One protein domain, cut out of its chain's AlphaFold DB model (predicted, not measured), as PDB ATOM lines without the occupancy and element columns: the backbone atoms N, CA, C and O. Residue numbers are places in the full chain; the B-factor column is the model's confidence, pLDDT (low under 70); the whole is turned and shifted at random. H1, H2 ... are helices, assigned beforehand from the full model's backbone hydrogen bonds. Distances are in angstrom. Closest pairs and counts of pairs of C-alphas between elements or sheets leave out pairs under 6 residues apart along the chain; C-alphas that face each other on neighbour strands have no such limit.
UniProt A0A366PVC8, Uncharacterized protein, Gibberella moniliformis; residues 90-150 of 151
ATOM      1  N   SER A  90     -65.341  45.425 -31.397       71.12
ATOM      2  CA  SER A  90     -64.635  44.962 -32.597       71.12
ATOM      3  C   SER A  90     -63.163  45.363 -32.554       71.12
ATOM      4  O   SER A  90     -62.293  44.508 -32.662       71.12
ATOM      5  N   ASN A  91     -62.879  46.643 -32.301       78.00
ATOM      6  CA  ASN A  91     -61.507  47.137 -32.199       78.00
ATOM      7  C   ASN A  91     -60.775  46.547 -30.978       78.00
ATOM      8  O   ASN A  91     -59.654  46.079 -31.111       78.00
ATOM      9  N   ALA A  92     -61.422  46.502 -29.806       82.38
ATOM     10  CA  ALA A  92     -60.800  45.944 -28.604       82.38
ATOM     11  C   ALA A  92     -60.521  44.437 -28.740       82.38
ATOM     12  O   ALA A  92     -59.425  44.004 -28.409       82.38
ATOM     13  N   ARG A  93     -61.454  43.651 -29.299       83.50
ATOM     14  CA  ARG A  93     -61.224  42.228 -29.605       83.50
ATOM     15  C   ARG A  93     -60.102  42.038 -30.617       83.50
ATOM     16  O   ARG A  93     -59.257  41.185 -30.399       83.50
ATOM     17  N   MET A  94     -60.057  42.849 -31.676       85.94
ATOM     18  CA  MET A  94     -58.976  42.773 -32.662       85.94
ATOM     19  C   MET A  94     -57.614  43.084 -32.030       85.94
ATOM     20  O   MET A  94     -56.648  42.378 -32.272       85.94
ATOM     21  N   ARG A  95     -57.538  44.099 -31.164       90.56
ATOM     22  CA  ARG A  95     -56.305  44.427 -30.434       90.56
ATOM     23  C   ARG A  95     -55.861  43.301 -29.503       90.56
ATOM     24  O   ARG A  95     -54.674  43.019 -29.444       90.56
ATOM     25  N   LEU A  96     -56.798  42.667 -28.796       90.81
ATOM     26  CA  LEU A  96     -56.499  41.514 -27.943       90.81
ATOM     27  C   LEU A  96     -56.014  40.314 -28.766       90.81
ATOM     28  O   LEU A  96     -55.038  39.684 -28.378       90.81
ATOM     29  N   LEU A  97     -56.639  40.048 -29.917       89.75
ATOM     30  CA  LEU A  97     -56.219  38.992 -30.840       89.75
ATOM     31  C   LEU A  97     -54.791  39.221 -31.347       89.75
ATOM     32  O   LEU A  97     -53.955  38.332 -31.230       89.75
ATOM     33  N   LEU A  98     -54.504  40.419 -31.863       91.56
ATOM     34  CA  LEU A  98     -53.171  40.773 -32.359       91.56
ATOM     35  C   LEU A  98     -52.112  40.669 -31.255       91.56
ATOM     36  O   LEU A  98     -51.019  40.176 -31.496       91.56
ATOM     37  N   HIS A  99     -52.445  41.082 -30.032       94.38
ATOM     38  CA  HIS A  99     -51.540  40.958 -28.891       94.38
ATOM     39  C   HIS A  99     -51.290  39.493 -28.495       94.38
ATOM     40  O   HIS A  99     -50.176  39.129 -28.128       94.38
ATOM     41  N   ALA A 100     -52.312  38.637 -28.548       92.81
ATOM     42  CA  ALA A 100     -52.150  37.209 -28.281       92.81
ATOM     43  C   ALA A 100     -51.302  36.522 -29.368       92.81
ATOM     44  O   ALA A 100     -50.452  35.696 -29.046       92.81
ATOM     45  N   GLN A 101     -51.472  36.912 -30.634       93.25
ATOM     46  CA  GLN A 101     -50.635  36.443 -31.745       93.25
ATOM     47  C   GLN A 101     -49.178  36.886 -31.592       93.25
ATOM     48  O   GLN A 101     -48.279  36.067 -31.739       93.25
ATOM     49  N   ASP A 102     -48.933  38.147 -31.233       96.38
ATOM     50  CA  ASP A 102     -47.577  38.647 -30.978       96.38
ATOM     51  C   ASP A 102     -46.884  37.864 -29.851       96.38
ATOM     52  O   ASP A 102     -45.712  37.502 -29.951       96.38
ATOM     53  N   ARG A 103     -47.631  37.495 -28.803       96.88
ATOM     54  CA  ARG A 103     -47.106  36.640 -27.734       96.88
ATOM     55  C   ARG A 103     -46.684  35.256 -28.238       96.88
ATOM     56  O   ARG A 103     -45.678  34.741 -27.759       96.88
ATOM     57  N   VAL A 104     -47.430  34.663 -29.171       97.12
ATOM     58  CA  VAL A 104     -47.060  33.388 -29.808       97.12
ATOM     59  C   VAL A 104     -45.753  33.545 -30.582       97.12
ATOM     60  O   VAL A 104     -44.828  32.777 -30.338       97.12
ATOM     61  N   VAL A 105     -45.627  34.594 -31.400       97.56
ATOM     62  CA  VAL A 105     -44.401  34.878 -32.170       97.56
ATOM     63  C   VAL A 105     -43.181  35.005 -31.253       97.56
ATOM     64  O   VAL A 105     -42.158  34.371 -31.487       97.56
ATOM     65  N   GLN A 106     -43.292  35.746 -30.146       98.00
ATOM     66  CA  GLN A 106     -42.194  35.876 -29.178       98.00
ATOM     67  C   GLN A 106     -41.767  34.532 -28.563       98.00
ATOM     68  O   GLN A 106     -40.594  34.336 -28.232       98.00
ATOM     69  N   LEU A 107     -42.719  33.621 -28.342       97.88
ATOM     70  CA  LEU A 107     -42.444  32.295 -27.791       97.88
ATOM     71  C   LEU A 107     -41.797  31.377 -28.831       97.88
ATOM     72  O   LEU A 107     -40.875  30.647 -28.475       97.88
ATOM     73  N   GLU A 108     -42.221  31.454 -30.092       97.50
ATOM     74  CA  GLU A 108     -41.589  30.752 -31.218       97.50
ATOM     75  C   GLU A 108     -40.139  31.212 -31.404       97.50
ATOM     76  O   GLU A 108     -39.231  30.388 -31.376       97.50
ATOM     77  N   GLU A 109     -39.887  32.524 -31.441       97.50
ATOM     78  CA  GLU A 109     -38.524  33.063 -31.532       97.50
ATOM     79  C   GLU A 109     -37.630  32.623 -30.364       97.50
ATOM     80  O   GLU A 109     -36.418  32.440 -30.514       97.50
ATOM     81  N   ARG A 110     -38.201  32.495 -29.161       97.75
ATOM     82  CA  ARG A 110     -37.471  31.983 -27.999       97.75
ATOM     83  C   ARG A 110     -37.158  30.498 -28.159       97.75
ATOM     84  O   ARG A 110     -36.055  30.089 -27.805       97.75
ATOM     85  N   LEU A 111     -38.107  29.715 -28.659       97.31
ATOM     86  CA  LEU A 111     -37.927  28.290 -28.901       97.31
ATOM     87  C   LEU A 111     -36.837  28.053 -29.951       97.31
ATOM     88  O   LEU A 111     -35.914  27.289 -29.688       97.31
ATOM     89  N   ASP A 112     -36.865  28.808 -31.051       96.94
ATOM     90  CA  ASP A 112     -35.846  28.762 -32.098       96.94
ATOM     91  C   ASP A 112     -34.448  29.051 -31.542       96.94
ATOM     92  O   ASP A 112     -33.479  28.380 -31.890       96.94
ATOM     93  N   LYS A 113     -34.312  30.034 -30.644       96.06
ATOM     94  CA  LYS A 113     -33.028  30.312 -29.976       96.06
ATOM     95  C   LYS A 113     -32.570  29.129 -29.125       96.06
ATOM     96  O   LYS A 113     -31.424  28.714 -29.240       96.06
ATOM     97  N   ILE A 114     -33.468  28.563 -28.315       95.69
ATOM     98  CA  ILE A 114     -33.155  27.403 -27.467       95.69
ATOM     99  C   ILE A 114     -32.730  26.198 -28.316       95.69
ATOM    100  O   ILE A 114     -31.804  25.485 -27.938       95.69
ATOM    101  N   ASP A 115     -33.383  25.978 -29.455       94.50
ATOM    102  CA  ASP A 115     -33.071  24.868 -30.352       94.50
ATOM    103  C   ASP A 115     -31.753  25.079 -31.108       94.50
ATOM    104  O   ASP A 115     -30.996  24.125 -31.277       94.50
ATOM    105  N   ASN A 116     -31.434  26.317 -31.500       94.56
ATOM    106  CA  ASN A 116     -30.155  26.653 -32.131       94.56
ATOM    107  C   ASN A 116     -28.965  26.558 -31.160       94.56
ATOM    108  O   ASN A 116     -27.873  26.165 -31.570       94.56
ATOM    109  N   ASP A 117     -29.176  26.888 -29.885       93.81
ATOM    110  CA  ASP A 117     -28.143  26.820 -28.844       93.81
ATOM    111  C   ASP A 117     -27.982  25.397 -28.257       93.81
ATOM    112  O   ASP A 117     -27.061  25.125 -27.476       93.81
ATOM    113  N   GLU A 118     -28.864  24.456 -28.618       93.06
ATOM    114  CA  GLU A 118     -28.863  23.093 -28.089       93.06
ATOM    115  C   GLU A 118     -27.666  22.283 -28.606       93.06
ATOM    116  O   GLU A 118     -27.553  21.928 -29.778       93.06
ATOM    117  N   THR A 119     -26.773  21.915 -27.687       91.88
ATOM    118  CA  THR A 119     -25.557  21.154 -28.015       91.88
ATOM    119  C   THR A 119     -25.823  19.648 -28.118       91.88
ATOM    120  O   THR A 119     -25.058  18.922 -28.754       91.88
ATOM    121  N   SER A 120     -26.888  19.143 -27.479       90.56
ATOM    122  CA  SER A 120     -27.208  17.714 -27.450       90.56
ATOM    123  C   SER A 120     -28.200  17.338 -28.559       90.56
ATOM    124  O   SER A 120     -29.411  17.525 -28.400       90.56
ATOM    125  N   PRO A 121     -27.758  16.688 -29.654       85.56
ATOM    126  CA  PRO A 121     -28.663  16.294 -30.737       85.56
ATOM    127  C   PRO A 121     -29.720  15.273 -30.282       85.56
ATOM    128  O   PRO A 121     -30.790  15.150 -30.884       85.56
ATOM    129  N   LEU A 122     -29.457  14.537 -29.194       90.19
ATOM    130  CA  LEU A 122     -30.404  13.572 -28.632       90.19
ATOM    131  C   LEU A 122     -31.637  14.236 -28.012       90.19
ATOM    132  O   LEU A 122     -32.689  13.586 -27.990       90.19
ATOM    133  N   PHE A 123     -31.506  15.472 -27.521       90.00
ATOM    134  CA  PHE A 123     -32.610  16.225 -26.923       90.00
ATOM    135  C   PHE A 123     -33.574  16.715 -28.007       90.00
ATOM    136  O   PHE A 123     -34.768  16.439 -27.911       90.00
ATOM    137  N   LEU A 124     -33.050  17.270 -29.106       90.81
ATOM    138  CA  LEU A 124     -33.846  17.658 -30.281       90.81
ATOM    139  C   LEU A 124     -34.525  16.460 -30.960       90.81
ATOM    140  O   LEU A 124     -35.638  16.558 -31.466       90.81
ATOM    141  N   SER A 125     -33.875  15.294 -30.945       90.38
ATOM    142  CA  SER A 125     -34.393  14.096 -31.616       90.38
ATOM    143  C   SER A 125     -35.490  13.364 -30.833       90.38
ATOM    144  O   SER A 125     -36.156  12.484 -31.379       90.38
ATOM    145  N   SER A 126     -35.632  13.604 -29.525       90.00
ATOM    146  CA  SER A 126     -36.591  12.857 -28.708       90.00
ATOM    147  C   SER A 126     -37.032  13.627 -27.475       90.00
ATOM    148  O   SER A 126     -36.319  13.670 -26.476       90.00
ATOM    149  N   ARG A 127     -38.293  14.069 -27.482       87.88
ATOM    150  CA  ARG A 127     -38.941  14.717 -26.333       87.88
ATOM    151  C   ARG A 127     -38.825  13.924 -25.025       87.88
ATOM    152  O   ARG A 127     -38.692  14.510 -23.966       87.88
ATOM    153  N   ARG A 128     -38.856  12.586 -25.066       92.12
ATOM    154  CA  ARG A 128     -38.717  11.753 -23.848       92.12
ATOM    155  C   ARG A 128     -37.322  11.825 -23.226       92.12
ATOM    156  O   ARG A 128     -37.164  11.525 -22.049       92.12
ATOM    157  N   ARG A 129     -36.309  12.120 -24.042       90.69
ATOM    158  CA  ARG A 129     -34.909  12.254 -23.617       90.69
ATOM    159  C   ARG A 129     -34.507  13.708 -23.418       90.69
ATOM    160  O   ARG A 129     -33.412  13.946 -22.918       90.69
ATOM    161  N   ASP A 130     -35.364  14.632 -23.825       93.19
ATOM    162  CA  ASP A 130     -35.166  16.053 -23.662       93.19
ATOM    163  C   ASP A 130     -35.206  16.422 -22.178       93.19
ATOM    164  O   ASP A 130     -36.161  16.115 -21.466       93.19
ATOM    165  N   LYS A 131     -34.124  17.038 -21.710       94.06
ATOM    166  CA  LYS A 131     -33.980  17.538 -20.339       94.06
ATOM    167  C   LYS A 131     -33.836  19.058 -20.307       94.06
ATOM    168  O   LYS A 131     -33.488  19.615 -19.267       94.06
ATOM    169  N   ASN A 132     -34.058  19.724 -21.438       94.38
ATOM    170  CA  ASN A 132     -33.987  21.168 -21.544       94.38
ATOM    171  C   ASN A 132     -35.248  21.782 -20.920       94.38
ATOM    172  O   ASN A 132     -36.310  21.873 -21.539       94.38
ATOM    173  N   TYR A 133     -35.117  22.186 -19.657       94.88
ATOM    174  CA  TYR A 133     -36.206  22.784 -18.887       94.88
ATOM    175  C   TYR A 133     -36.748  24.066 -19.535       94.88
ATOM    176  O   TYR A 133     -37.950  24.320 -19.494       94.88
ATOM    177  N   GLU A 134     -35.883  24.863 -20.166       95.12
ATOM    178  CA  GLU A 134     -36.294  26.106 -20.822       95.12
ATOM    179  C   GLU A 134     -37.167  25.833 -22.049       95.12
ATOM    180  O   GLU A 134     -38.181  26.513 -22.240       95.12
ATOM    181  N   ARG A 135     -36.834  24.803 -22.839       95.88
ATOM    182  CA  ARG A 135     -37.681  24.338 -23.944       95.88
ATOM    183  C   ARG A 135     -39.024  23.835 -23.432       95.88
ATOM    184  O   ARG A 135     -40.057  24.277 -23.921       95.88
ATOM    185  N   GLU A 136     -39.033  22.972 -22.417       95.94
ATOM    186  CA  GLU A 136     -40.277  22.452 -21.832       95.94
ATOM    187  C   GLU A 136     -41.179  23.579 -21.308       95.94
ATOM    188  O   GLU A 136     -42.379  23.611 -21.594       95.94
ATOM    189  N   LYS A 137     -40.597  24.538 -20.584       97.50
ATOM    190  CA  LYS A 137     -41.304  25.710 -20.073       97.50
ATOM    191  C   LYS A 137     -41.886  26.559 -21.204       97.50
ATOM    192  O   LYS A 137     -43.063  26.903 -21.150       97.50
ATOM    193  N   THR A 138     -41.089  26.864 -22.228       97.19
ATOM    194  CA  THR A 138     -41.527  27.672 -23.381       97.19
ATOM    195  C   THR A 138     -42.642  26.965 -24.156       97.19
ATOM    196  O   THR A 138     -43.637  27.591 -24.503       97.19
ATOM    197  N   MET A 139     -42.543  25.645 -24.328       96.56
ATOM    198  CA  MET A 139     -43.588  24.821 -24.944       96.56
ATOM    199  C   MET A 139     -44.896  24.832 -24.147       96.56
ATOM    200  O   MET A 139     -45.974  24.858 -24.739       96.56
ATOM    201  N   LYS A 140     -44.825  24.833 -22.811       97.25
ATOM    202  CA  LYS A 140     -46.011  24.974 -21.957       97.25
ATOM    203  C   LYS A 140     -46.638  26.364 -22.092       97.25
ATOM    204  O   LYS A 140     -47.841  26.461 -22.302       97.25
ATOM    205  N   GLU A 141     -45.832  27.424 -22.027       97.56
ATOM    206  CA  GLU A 141     -46.311  28.802 -22.223       97.56
ATOM    207  C   GLU A 141     -46.963  28.988 -23.605       97.56
ATOM    208  O   GLU A 141     -47.967  29.688 -23.723       97.56
ATOM    209  N   LEU A 142     -46.421  28.339 -24.641       96.44
ATOM    210  CA  LEU A 142     -46.969  28.359 -25.996       96.44
ATOM    211  C   LEU A 142     -48.320  27.640 -26.076       96.44
ATOM    212  O   LEU A 142     -49.253  28.160 -26.683       96.44
ATOM    213  N   HIS A 143     -48.443  26.478 -25.433       96.06
ATOM    214  CA  HIS A 143     -49.709  25.755 -25.336       96.06
ATOM    215  C   HIS A 143     -50.793  26.615 -24.670       96.06
ATOM    216  O   HIS A 143     -51.868  26.791 -25.238       96.06
ATOM    217  N   ASP A 144     -50.475  27.220 -23.523       96.00
ATOM    218  CA  ASP A 144     -51.397  28.095 -22.791       96.00
ATOM    219  C   ASP A 144     -51.800  29.324 -23.639       96.00
ATOM    220  O   ASP A 144     -52.965  29.736 -23.658       96.00
ATOM    221  N   ALA A 145     -50.856  29.902 -24.392       94.75
ATOM    222  CA  ALA A 145     -51.129  31.016 -25.299       94.75
ATOM    223  C   ALA A 145     -52.063  30.613 -26.454       94.75
ATOM    224  O   ALA A 145     -52.992  31.357 -26.778       94.75
ATOM    225  N   LEU A 146     -51.864  29.434 -27.049       93.19
ATOM    226  CA  LEU A 146     -52.710  28.917 -28.129       93.19
ATOM    227  C   LEU A 146     -54.121  28.563 -27.648       93.19
ATOM    228  O   LEU A 146     -55.089  28.870 -28.344       93.19
ATOM    229  N   GLU A 147     -54.269  27.996 -26.449       93.44
ATOM    230  CA  GLU A 147     -55.589  27.763 -25.851       93.44
ATOM    231  C   GLU A 147     -56.365  29.073 -25.665       93.44
ATOM    232  O   GLU A 147     -57.564  29.131 -25.937       93.44
ATOM    233  N   SER A 148     -55.678  30.155 -25.283       87.31
ATOM    234  CA  SER A 148     -56.305  31.473 -25.115       87.31
ATOM    235  C   SER A 148     -56.834  32.090 -26.422       87.31
ATOM    236  O   SER A 148     -57.730  32.933 -26.384       87.31
ATOM    237  N   LEU A 149     -56.305  31.665 -27.576       84.00
ATOM    238  CA  LEU A 149     -56.702  32.124 -28.914       84.00
ATOM    239  C   LEU A 149     -57.912  31.360 -29.482       84.00
ATOM    240  O   LEU A 149     -58.580  31.872 -30.380       84.00
ATOM    241  N   GLY A 150     -58.179  30.146 -28.992       73.81
ATOM    242  CA  GLY A 150     -59.165  29.207 -29.542       73.81
ATOM    243  C   GLY A 150     -60.552  29.208 -28.883       73.81
ATOM    244  O   GLY A 150     -61.297  28.253 -29.100       73.81
TER     245      GLY A 150
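This is residues 90 to 150 of the 151 residues of an uncharacterized protein of Gibberella moniliformis (UniProt A0A366PVC8). What does the model look like at first sight? It is a long helical hairpin: the long helix H1 and the shorter H3 lie side by side and run opposite ways, and residues 117 to 132, which hold the short helix H2 and the loops beside it, make a small head where the backbone turns back from H1 to H3. The far end of H1, residues 90 to 95, sticks out free of the rest. What is it made of, and how large is it? The printed part has 61 residues with three named helices, in the order H1, H2, H3, and no named strand; the class is all helix, and the shape is a loose rod with a radius of gyration of the C-alphas of 14.2 A and spans of 47 by 19 by 14 A.

Where is the longest helix? H1 takes residues 90 to 116 and measures 39.0 A from first to last C-alpha. It begins at C-alpha 90 at (-64.635, 44.962, -32.597) and ends at C-alpha 116 at (-30.155, 26.653, -32.131). Where are the other two? H3 takes residues 133 to 149, is 24.7 A long from first to last C-alpha, and ends at C-alpha 149 at (-56.702, 32.124, -28.914). H2 is a short helix of five residues, 121 to 125, with 6.2 A from first to last C-alpha.

How does H3 stand to H1? The two touch, with 20 pairs of C-alphas within 8 A; the closest C-alphas are those of Leu 107 and Leu 142, 6.3 A apart. They run opposite ways at a shallow tilt of 20 degrees. Where does H2 stand? H2 and H1 are close but not clearly touching, and their closest C-alphas, those of Asp 115 and Leu 124, are 7.3 A apart. H2 and H3 are apart, with no C-alpha of the one within 8 A of the other. What do the backbone N and O atoms show? In H1, H2 and H3 every O i to N i+4 pair is within hydrogen-bond range.

How far does the printed part reach? The two C-alphas farthest apart are those of Ser 90 and Leu 122, at 46.6 A, while the first and last printed C-alphas, those of Ser 90 and Gly 150, are 17.0 A apart. Is there a cut or a long link? The printed part has no cut, and no link is long: the link from H1 to H2 is tight, with 4 residues, and that from H2 to H3 is short, with 7 residues. Where is the confidence low? The mean pLDDT of the printed part is 92.4, and no printed residue is under 70.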